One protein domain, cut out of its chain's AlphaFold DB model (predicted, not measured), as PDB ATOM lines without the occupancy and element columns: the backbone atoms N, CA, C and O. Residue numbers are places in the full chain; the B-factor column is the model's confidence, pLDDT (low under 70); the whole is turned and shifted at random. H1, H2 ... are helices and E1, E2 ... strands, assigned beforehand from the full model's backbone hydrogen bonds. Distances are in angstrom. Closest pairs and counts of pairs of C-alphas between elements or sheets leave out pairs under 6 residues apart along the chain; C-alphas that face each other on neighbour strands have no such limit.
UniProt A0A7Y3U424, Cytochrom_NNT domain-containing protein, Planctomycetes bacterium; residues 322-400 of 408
ATOM      1  N   GLU A 322     143.881  83.414 121.762       90.38
ATOM      2  CA  GLU A 322     143.464  82.180 122.438       90.38
ATOM      3  C   GLU A 322     144.663  81.249 122.659       90.38
ATOM      4  O   GLU A 322     144.859  80.776 123.773       90.38
ATOM      5  N   ALA A 323     145.548  81.086 121.667       90.69
ATOM      6  CA  ALA A 323     146.780  80.303 121.837       90.69
ATOM      7  C   ALA A 323     147.765  80.874 122.860       90.69
ATOM      8  O   ALA A 323     148.600  80.130 123.377       90.69
ATOM      9  N   LYS A 324     147.710  82.179 123.138       87.75
ATOM     10  CA  LYS A 324     148.521  82.828 124.174       87.75
ATOM     11  C   LYS A 324     147.842  82.815 125.538       87.75
ATOM     12  O   LYS A 324     148.498  83.150 126.518       87.75
ATOM     13  N   ALA A 325     146.556  82.493 125.625       86.75
ATOM     14  CA  ALA A 325     145.862  82.444 126.900       86.75
ATOM     15  C   ALA A 325     146.441  81.328 127.782       86.75
ATOM     16  O   ALA A 325     146.919  80.301 127.296       86.75
ATOM     17  N   TYR A 326     146.386  81.534 129.098       83.12
ATOM     18  CA  TYR A 326     146.777  80.513 130.072       83.12
ATOM     19  C   TYR A 326     145.937  79.234 129.909       83.12
ATOM     20  O   TYR A 326     146.460  78.118 129.939       83.12
ATOM     21  N   ASP A 327     144.649  79.424 129.635       84.50
ATOM     22  CA  ASP A 327     143.641  78.378 129.495       84.50
ATOM     23  C   ASP A 327     143.926  77.419 128.323       84.50
ATOM     24  O   ASP A 327     143.442  76.289 128.316       84.50
ATOM     25  N   ALA A 328     144.751  77.822 127.345       87.25
ATOM     26  CA  ALA A 328     145.193  76.938 126.266       87.25
ATOM     27  C   ALA A 328     146.023  75.752 126.788       87.25
ATOM     28  O   ALA A 328     145.970  74.664 126.220       87.25
ATOM     29  N   CYS A 329     146.771  75.949 127.877       84.94
ATOM     30  CA  CYS A 329     147.591  74.913 128.504       84.94
ATOM     31  C   CYS A 329     146.863  74.224 129.665       84.94
ATOM     32  O   CYS A 329     147.081  73.037 129.908       84.94
ATOM     33  N   GLU A 330     146.010  74.966 130.380       80.75
ATOM     34  CA  GLU A 330     145.293  74.499 131.576       80.75
ATOM     35  C   GLU A 330     144.485  73.231 131.301       80.75
ATOM     36  O   GLU A 330     144.621  72.264 132.042       80.75
ATOM     37  N   LYS A 331     143.784  73.183 130.160       78.94
ATOM     38  CA  LYS A 331     142.934  72.058 129.728       78.94
ATOM     39  C   LYS A 331     143.587  70.676 129.824       78.94
ATOM     40  O   LYS A 331     142.883  69.696 130.037       78.94
ATOM     41  N   CYS A 332     144.906  70.593 129.648       80.19
ATOM     42  CA  CYS A 332     145.638  69.330 129.714       80.19
ATOM     43  C   CYS A 332     146.586  69.271 130.915       80.19
ATOM     44  O   CYS A 332     146.712  68.229 131.550       80.19
ATOM     45  N   HIS A 333     147.267  70.370 131.236       79.56
ATOM     46  CA  HIS A 333     148.388  70.363 132.177       79.56
ATOM     47  C   HIS A 333     148.010  70.667 133.633       79.56
ATOM     48  O   HIS A 333     148.842  70.531 134.535       79.56
ATOM     49  N   ILE A 334     146.796  71.162 133.882       75.38
ATOM     50  CA  ILE A 334     146.393  71.679 135.191       75.38
ATOM     51  C   ILE A 334     144.966  71.209 135.474       75.38
ATOM     52  O   ILE A 334     144.024  71.623 134.812       75.38
ATOM     53  N   GLY A 335     144.805  70.330 136.464       64.31
ATOM     54  CA  GLY A 335     143.487  69.798 136.826       64.31
ATOM     55  C   GLY A 335     142.923  68.746 135.861       64.31
ATOM     56  O   GLY A 335     141.735  68.447 135.939       64.31
ATOM     57  N   GLY A 336     143.746  68.178 134.971       62.38
ATOM     58  CA  GLY A 336     143.387  66.965 134.229       62.38
ATOM     59  C   GLY A 336     143.572  65.691 135.077       62.38
ATOM     60  O   GLY A 336     143.687  65.785 136.303       62.38
ATOM     61  N   PRO A 337     143.583  64.490 134.458       63.91
ATOM     62  CA  PRO A 337     143.795  63.220 135.163       63.91
ATOM     63  C   PRO A 337     145.052  63.254 136.046       63.91
ATOM     64  O   PRO A 337     145.955  64.044 135.795       63.91
ATOM     65  N   GLU A 338     145.175  62.369 137.038       61.53
ATOM     66  CA  GLU A 338     146.303  62.395 137.996       61.53
ATOM     67  C   GLU A 338     147.695  62.439 137.329       61.53
ATOM     68  O   GLU A 338     148.625  63.047 137.855       61.53
ATOM     69  N   HIS A 339     147.827  61.879 136.121       65.69
ATOM     70  CA  HIS A 339     149.060  61.863 135.323       65.69
ATOM     71  C   HIS A 339     149.316  63.135 134.493       65.69
ATOM     72  O   HIS A 339     150.303  63.216 133.761       65.69
ATOM     73  N   SER A 340     148.415  64.109 134.542       65.94
ATOM     74  CA  SER A 340     148.494  65.357 133.788       65.94
ATOM     75  C   SER A 340     148.985  66.529 134.644       65.94
ATOM     76  O   SER A 340     149.188  67.626 134.123       65.94
ATOM     77  N   GLN A 341     149.222  66.301 135.943       62.88
ATOM     78  CA  GLN A 341     149.649  67.346 136.863       62.88
ATOM     79  C   GLN A 341     151.073  67.826 136.555       62.88
ATOM     80  O   GLN A 341     152.049  67.081 136.655       62.88
ATOM     81  N   LEU A 342     151.204  69.118 136.245       73.00
ATOM     82  CA  LEU A 342     152.478  69.819 136.400       73.00
ATOM     83  C   LEU A 342     152.921  69.763 137.866       73.00
ATOM     84  O   LEU A 342     152.092  69.711 138.769       73.00
ATOM     85  N   ASN A 343     154.229  69.823 138.127       71.62
ATOM     86  CA  ASN A 343     154.735  69.880 139.499       71.62
ATOM     87  C   ASN A 343     154.243  71.163 140.199       71.62
ATOM     88  O   ASN A 343     154.841  72.229 140.044       71.62
ATOM     89  N   THR A 344     153.169  71.052 140.978       75.44
ATOM     90  CA  THR A 344     152.535  72.133 141.753       75.44
ATOM     91  C   THR A 344     153.057  72.230 143.186       75.44
ATOM     92  O   THR A 344     152.580  73.062 143.957       75.44
ATOM     93  N   GLY A 345     154.041  71.407 143.567       76.31
ATOM     94  CA  GLY A 345     154.614  71.431 144.908       76.31
ATOM     95  C   GLY A 345     155.171  72.812 145.261       76.31
ATOM     96  O   GLY A 345     155.770  73.479 144.421       76.31
ATOM     97  N   LYS A 346     155.035  73.230 146.527       73.38
ATOM     98  CA  LYS A 346     155.448  74.566 147.020       73.38
ATOM     99  C   LYS A 346     156.911  74.939 146.707       73.38
ATOM    100  O   LYS A 346     157.263  76.114 146.645       73.38
ATOM    101  N   GLY A 347     157.780  73.945 146.507       73.25
ATOM    102  CA  GLY A 347     159.180  74.151 146.127       73.25
ATOM    103  C   GLY A 347     159.397  74.523 144.653       73.25
ATOM    104  O   GLY A 347     160.415  75.141 144.333       73.25
ATOM    105  N   SER A 348     158.463  74.188 143.759       76.69
ATOM    106  CA  SER A 348     158.607  74.400 142.319       76.69
ATOM    107  C   SER A 348     158.301  75.851 141.916       76.69
ATOM    108  O   SER A 348     157.587  76.581 142.606       76.69
ATOM    109  N   ILE A 349     158.841  76.285 140.772       72.38
ATOM    110  CA  ILE A 349     158.550  77.616 140.210       72.38
ATOM    111  C   ILE A 349     157.052  77.745 139.905       72.38
ATOM    112  O   ILE A 349     156.443  78.766 140.214       72.38
ATOM    113  N   PHE A 350     156.444  76.691 139.357       77.62
ATOM    114  CA  PHE A 350     155.024  76.690 139.023       77.62
ATOM    115  C   PHE A 350     154.131  76.729 140.274       77.62
ATOM    116  O   PHE A 350     153.185  77.510 140.313       77.62
ATOM    117  N   GLY A 351     154.474  75.979 141.329       80.00
ATOM    118  CA  GLY A 351     153.773  76.012 142.616       80.00
ATOM    119  C   GLY A 351     153.797  77.399 143.266       80.00
ATOM    120  O   GLY A 351     152.767  77.873 143.735       80.00
ATOM    121  N   LYS A 352     154.934  78.105 143.195       78.06
ATOM    122  CA  LYS A 352     155.052  79.500 143.661       78.06
ATOM    123  C   LYS A 352     154.180  80.466 142.855       78.06
ATOM    124  O   LYS A 352     153.530  81.329 143.431       78.06
ATOM    125  N   VAL A 353     154.135  80.324 141.527       77.88
ATOM    126  CA  VAL A 353     153.252  81.138 140.667       77.88
ATOM    127  C   VAL A 353     151.777  80.880 140.997       77.88
ATOM    128  O   VAL A 353     150.996  81.828 141.060       77.88
ATOM    129  N   LEU A 354     151.389  79.625 141.240       80.06
ATOM    130  CA  LEU A 354     150.028  79.285 141.671       80.06
ATOM    131  C   LEU A 354     149.684  79.887 143.037       80.06
ATOM    132  O   LEU A 354     148.592  80.425 143.196       80.06
ATOM    133  N   GLU A 355     150.612  79.856 143.995       82.75
ATOM    134  CA  GLU A 355     150.430  80.468 145.315       82.75
ATOM    135  C   GLU A 355     150.192  81.982 145.216       82.75
ATOM    136  O   GLU A 355     149.220  82.487 145.776       82.75
ATOM    137  N   LEU A 356     151.005  82.696 144.425       80.31
ATOM    138  CA  LEU A 356     150.822  84.133 144.183       80.31
ATOM    139  C   LEU A 356     149.456  84.449 143.550       80.31
ATOM    140  O   LEU A 356     148.839  85.461 143.881       80.31
ATOM    141  N   ARG A 357     148.954  83.583 142.660       83.19
ATOM    142  CA  ARG A 357     147.612  83.728 142.068       83.19
ATOM    143  C   ARG A 357     146.501  83.467 143.076       83.19
ATOM    144  O   ARG A 357     145.543  84.229 143.114       83.19
ATOM    145  N   HIS A 358     146.628  82.426 143.901       84.12
ATOM    146  CA  HIS A 358     145.664  82.121 144.965       84.12
ATOM    147  C   HIS A 358     145.549  83.263 145.983       84.12
ATOM    148  O   HIS A 358     144.464  83.522 146.493       84.12
ATOM    149  N   GLN A 359     146.649  83.970 146.245       82.81
ATOM    150  CA  GLN A 359     146.682  85.153 147.109       82.81
ATOM    151  C   GLN A 359     146.175  86.434 146.416       82.81
ATOM    152  O   GLN A 359     146.143  87.490 147.040       82.81
ATOM    153  N   GLY A 360     145.801  86.371 145.131       80.12
ATOM    154  CA  GLY A 360     145.340  87.527 144.356       80.12
ATOM    155  C   GLY A 360     146.439  88.536 144.007       80.12
ATOM    156  O   GLY A 360     146.126  89.650 143.598       80.12
ATOM    157  N   LEU A 361     147.717  88.168 144.160       74.56
ATOM    158  CA  LEU A 361     148.855  89.066 143.938       74.56
ATOM    159  C   LEU A 361     149.220  89.206 142.455       74.56
ATOM    160  O   LEU A 361     149.757  90.232 142.053       74.56
ATOM    161  N   ILE A 362     148.948  88.184 141.640       74.62
ATOM    162  CA  ILE A 362     149.196  88.196 140.190       74.62
ATOM    163  C   ILE A 362     148.020  87.571 139.433       74.62
ATOM    164  O   ILE A 362     147.380  86.638 139.920       74.62
ATOM    165  N   THR A 363     147.755  88.041 138.212       78.75
ATOM    166  CA  THR A 363     146.703  87.484 137.344       78.75
ATOM    167  C   THR A 363     147.238  86.360 136.447       78.75
ATOM    168  O   THR A 363     148.448  86.206 136.254       78.75
ATOM    169  N   LYS A 364     146.330  85.569 135.851       74.88
ATOM    170  CA  LYS A 364     146.682  84.574 134.817       74.88
ATOM    171  C   LYS A 364     147.354  85.216 133.592       74.88
ATOM    172  O   LYS A 364     148.157  84.559 132.934       74.88
ATOM    173  N   ASP A 365     147.072  86.491 133.324       73.50
ATOM    174  CA  ASP A 365     147.631  87.214 132.182       73.50
ATOM    175  C   ASP A 365     149.055  87.724 132.382       73.50
ATOM    176  O   ASP A 365     149.765  87.941 131.400       73.50
ATOM    177  N   LEU A 366     149.479  87.882 133.634       73.25
ATOM    178  CA  LEU A 366     150.780  88.446 133.968       73.25
ATOM    179  C   LEU A 366     151.923  87.454 133.714       73.25
ATOM    180  O   LEU A 366     152.925  87.792 133.093       73.25
ATOM    181  N   VAL A 367     151.752  86.198 134.137       75.19
ATOM    182  CA  VAL A 367     152.721  85.116 133.896       75.19
ATOM    183  C   VAL A 367     152.022  83.989 133.154       75.19
ATOM    184  O   VAL A 367     151.277  83.218 133.756       75.19
ATOM    185  N   LYS A 368     152.259  83.887 131.846       79.56
ATOM    186  CA  LYS A 368     151.678  82.862 130.968       79.56
ATOM    187  C   LYS A 368     152.650  81.692 130.811       79.56
ATOM    188  O   LYS A 368     153.860  81.858 130.953       79.56
ATOM    189  N   CYS A 369     152.147  80.501 130.486       81.94
ATOM    190  CA  CYS A 369     152.991  79.319 130.263       81.94
ATOM    191  C   CYS A 369     154.007  79.581 129.139       81.94
ATOM    192  O   CYS A 369     155.196  79.294 129.258       81.94
ATOM    193  N   GLN A 370     153.525  80.229 128.082       84.06
ATOM    194  CA  GLN A 370     154.239  80.623 126.877       84.06
ATOM    195  C   GLN A 370     155.318  81.692 127.145       84.06
ATOM    196  O   GLN A 370     156.191  81.905 126.310       84.06
ATOM    197  N   SER A 371     155.287  82.362 128.307       78.06
ATOM    198  CA  SER A 371     156.354  83.283 128.725       78.06
ATOM    199  C   SER A 371     157.643  82.542 129.088       78.06
ATOM    200  O   SER A 371     158.719  83.127 129.014       78.06
ATOM    201  N   CYS A 372     157.534  81.268 129.481       79.56
ATOM    202  CA  CYS A 372     158.680  80.426 129.827       79.56
ATOM    203  C   CYS A 372     158.882  79.259 128.849       79.56
ATOM    204  O   CYS A 372     160.004  78.800 128.662       79.56
ATOM    205  N   HIS A 373     157.819  78.761 128.219       85.38
ATOM    206  CA  HIS A 373     157.859  77.622 127.301       85.38
ATOM    207  C   HIS A 373     157.647  78.076 125.855       85.38
ATOM    208  O   HIS A 373     156.740  78.855 125.581       85.38
ATOM    209  N   GLY A 374     158.452  77.567 124.922       85.56
ATOM    210  CA  GLY A 374     158.396  77.974 123.511       85.56
ATOM    211  C   GLY A 374     158.945  79.391 123.253       85.56
ATOM    212  O   GLY A 374     158.260  80.210 122.631       85.56
ATOM    213  N   PRO A 375     160.172  79.722 123.712       80.38
ATOM    214  CA  PRO A 375     160.747  81.057 123.537       80.38
ATOM    215  C   PRO A 375     160.839  81.455 122.056       80.38
ATOM    216  O   PRO A 375     160.958  80.607 121.174       80.38
ATOM    217  N   ASN A 376     160.801  82.760 121.769       80.56
ATOM    218  CA  ASN A 376     160.885  83.308 120.405       80.56
ATOM    219  C   ASN A 376     159.819  82.764 119.430       80.56
ATOM    220  O   ASN A 376     160.089  82.592 118.244       80.56
ATOM    221  N   LYS A 377     158.589  82.532 119.917       85.19
ATOM    222  CA  LYS A 377     157.457  81.975 119.141       85.19
ATOM    223  C   LYS A 377     157.685  80.528 118.668       85.19
ATOM    224  O   LYS A 377     157.037  80.078 117.719       85.19
ATOM    225  N   SER A 378     158.583  79.808 119.338       89.81
ATOM    226  CA  SER A 378     158.810  78.382 119.130       89.81
ATOM    227  C   SER A 378     157.536  77.588 119.453       89.81
ATOM    228  O   SER A 378     156.913  77.788 120.491       89.81
ATOM    229  N   HIS A 379     157.137  76.694 118.549       91.69
ATOM    230  CA  HIS A 379     156.085  75.695 118.762       91.69
ATOM    231  C   HIS A 379     156.621  74.410 119.419       91.69
ATOM    232  O   HIS A 379     155.853  73.502 119.741       91.69
ATOM    233  N   ASN A 380     157.927  74.346 119.693       90.06
ATOM    234  CA  ASN A 380     158.521  73.353 120.574       90.06
ATOM    235  C   ASN A 380     158.489  73.817 122.035       90.06
ATOM    236  O   ASN A 380     159.468  74.317 122.586       90.06
ATOM    237  N   PHE A 381     157.360  73.581 122.701       85.38
ATOM    238  CA  PHE A 381     157.164  73.943 124.111       85.38
ATOM    239  C   PHE A 381     157.986  73.102 125.105       85.38
ATOM    240  O   PHE A 381     157.996  73.393 126.302       85.38
ATOM    241  N   SER A 382     158.723  72.088 124.628       82.00
ATOM    242  CA  SER A 382     159.746  71.414 125.439       82.00
ATOM    243  C   SER A 382     160.995  72.281 125.630       82.00
ATOM    244  O   SER A 382     161.756  72.046 126.565       82.00
ATOM    245  N   LYS A 383     161.199  73.301 124.783       84.12
ATOM    246  CA  LYS A 383     162.227  74.326 124.979       84.12
ATOM    247  C   LYS A 383     161.732  75.313 126.036       84.12
ATOM    248  O   LYS A 383     160.704  75.967 125.849       84.12
ATOM    249  N   SER A 384     162.465  75.425 127.137       79.62
ATOM    250  CA  SER A 384     162.170  76.359 128.224       79.62
ATOM    251  C   SER A 384     163.221  77.459 128.313       79.62
ATOM    252  O   SER A 384     164.418  77.200 128.205       79.62
ATOM    253  N   PHE A 385     162.769  78.673 128.584       78.69
ATOM    254  CA  PHE A 385     163.578  79.820 128.947       78.69
ATOM    255  C   PHE A 385     163.010  80.397 130.240       78.69
ATOM    256  O   PHE A 385     161.836  80.741 130.297       78.69
ATOM    257  N   ILE A 386     163.829  80.493 131.283       70.69
ATOM    258  CA  ILE A 386     163.425  81.156 132.523       70.69
ATOM    259  C   ILE A 386     163.929  82.599 132.437       70.69
ATOM    260  O   ILE A 386     165.148  82.800 132.404       70.69
ATOM    261  N   PRO A 387     163.035  83.603 132.389       64.56
ATOM    262  CA  PRO A 387     163.443  84.999 132.424       64.56
ATOM    263  C   PRO A 387     164.250  85.273 133.694       64.56
ATOM    264  O   PRO A 387     163.884  84.817 134.777       64.56
ATOM    265  N   LYS A 388     165.346  86.032 133.580       66.88
ATOM    266  CA  LYS A 388     166.136  86.441 134.757       66.88
ATOM    267  C   LYS A 388     165.342  87.354 135.697       66.88
ATOM    268  O   LYS A 388     165.645  87.398 136.885       66.88
ATOM    269  N   GLU A 389     164.342  88.051 135.161       65.12
ATOM    270  CA  GLU A 389     163.445  88.985 135.841       65.12
ATOM    271  C   GLU A 389     162.047  88.838 135.217       65.12
ATOM    272  O   GLU A 389     161.933  88.661 134.002       65.12
ATOM    273  N   ILE A 390     160.995  88.845 136.039       63.81
ATOM    274  CA  ILE A 390     159.594  88.734 135.609       63.81
ATOM    275  C   ILE A 390     158.867  90.011 136.028       63.81
ATOM    276  O   ILE A 390     158.821  90.317 137.218       63.81
ATOM    277  N   ASP A 391     158.281  90.732 135.074       61.09
ATOM    278  CA  ASP A 391     157.402  91.871 135.357       61.09
ATOM    279  C   ASP A 391     156.160  91.414 136.136       61.09
ATOM    280  O   ASP A 391     155.438  90.511 135.708       61.09
ATOM    281  N   VAL A 392     155.901  92.037 137.284       58.84
ATOM    282  CA  VAL A 392     154.730  91.785 138.128       58.84
ATOM    283  C   VAL A 392     154.019  93.084 138.502       58.84
ATOM    284  O   VAL A 392     154.641  94.125 138.700       58.84
ATOM    285  N   LEU A 393     152.693  93.024 138.608       53.97
ATOM    286  CA  LEU A 393     151.874  94.118 139.119       53.97
ATOM    287  C   LEU A 393     151.878  94.040 140.651       53.97
ATOM    288  O   LEU A 393     151.475  93.029 141.219       53.97
ATOM    289  N   LEU A 394     152.352  95.089 141.315       56.34
ATOM    290  CA  LEU A 394     152.342  95.233 142.770       56.34
ATOM    291  C   LEU A 394     151.287  96.283 143.146       56.34
ATOM    292  O   LEU A 394     150.988  97.172 142.349       56.34
ATOM    293  N   PHE A 395     150.708  96.212 144.347       44.88
ATOM    294  CA  PHE A 395     149.728  97.206 144.806       44.88
ATOM    295  C   PHE A 395     150.365  98.610 144.843       44.88
ATOM    296  O   PHE A 395     151.050  98.959 145.799       44.88
ATOM    297  N   GLY A 396     150.169  99.387 143.770       53.66
ATOM    298  CA  GLY A 396     150.775 100.707 143.557       53.66
ATOM    299  C   GLY A 396     151.610 100.875 142.274       53.66
ATOM    300  O   GLY A 396     152.067 101.987 142.028       53.66
ATOM    301  N   GLY A 397     151.812  99.838 141.443       59.31
ATOM    302  CA  GLY A 397     152.553  99.957 140.173       59.31
ATOM    303  C   GLY A 397     153.067  98.637 139.577       59.31
ATOM    304  O   GLY A 397     152.609  97.557 139.938       59.31
ATOM    305  N   TYR A 398     154.035  98.721 138.659       57.41
ATOM    306  CA  TYR A 398     154.757  97.570 138.092       57.41
ATOM    307  C   TYR A 398     156.131  97.413 138.768       57.41
ATOM    308  O   TYR A 398     156.764  98.412 139.107       57.41
ATOM    309  N   GLY A 399     156.608  96.181 138.955       60.53
ATOM    310  CA  GLY A 399     157.939  95.882 139.492       60.53
ATOM    311  C   GLY A 399     158.490  94.543 138.992       60.53
ATOM    312  O   GLY A 399     157.748  93.729 138.460       60.53
ATOM    313  N   TYR A 400     159.789  94.297 139.172       59.81
ATOM    314  CA  TYR A 400     160.437  93.055 138.735       59.81
ATOM    315  C   TYR A 400     160.552  92.050 139.882       59.81
ATOM    316  O   TYR A 400     161.163  92.327 140.915       59.81
TER     317      TYR A 400
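What this domain is: This is residues 322 to 400 of the 408 residues of the protein "Cytochrom_NNT domain-containing protein" of Planctomycetes bacterium (UniProt A0A7Y3U424). With little regular structure, this is mostly loops, with two short helices, H1 and H2, and a small hairpin of strands E1 and E2 at one end of the longest axis; the loop at residue 339 lies at the other end. The printed part has 79 residues, 26 of them in named elements, in the order H1, H2, E1, E2; the class is mixed, the sheet antiparallel. It is compact, with a radius of gyration of the C-alphas of 13.0 A, and spans 38 by 29 by 25 A.

How they stand to each other: E1, residues 390 to 394, and E2, residues 397 to 400, form an antiparallel hairpin at 149 degrees; N 392 and O 399 are 2.8 A apart, within hydrogen-bond range. H2, residues 349 to 358, is apart from E2 and from H1, residues 327 to 333. Every O i to N i+4 pair of H2 is within range; H1 has 1 of 3, and 2 of 4 O i to N i+3 pairs.

Where its parts are: H2 is 14.5 A long, E1 12.1 A, E2 10.6 A and H1 9.7 A. C-alpha 327 begins H1 at (143.641, 78.378, 129.495); C-alpha 400 ends E2 at (160.437, 93.055, 138.735).

The domain as a whole: The farthest C-alphas, of His 339 and Gly 396, are 39.7 A apart. The printed part has no cut. The links H1 to H2 and H2 to E1 are long, at 15 and 31 residues. The pLDDT is under 70 at residues 335 to 341 and 387 to 400.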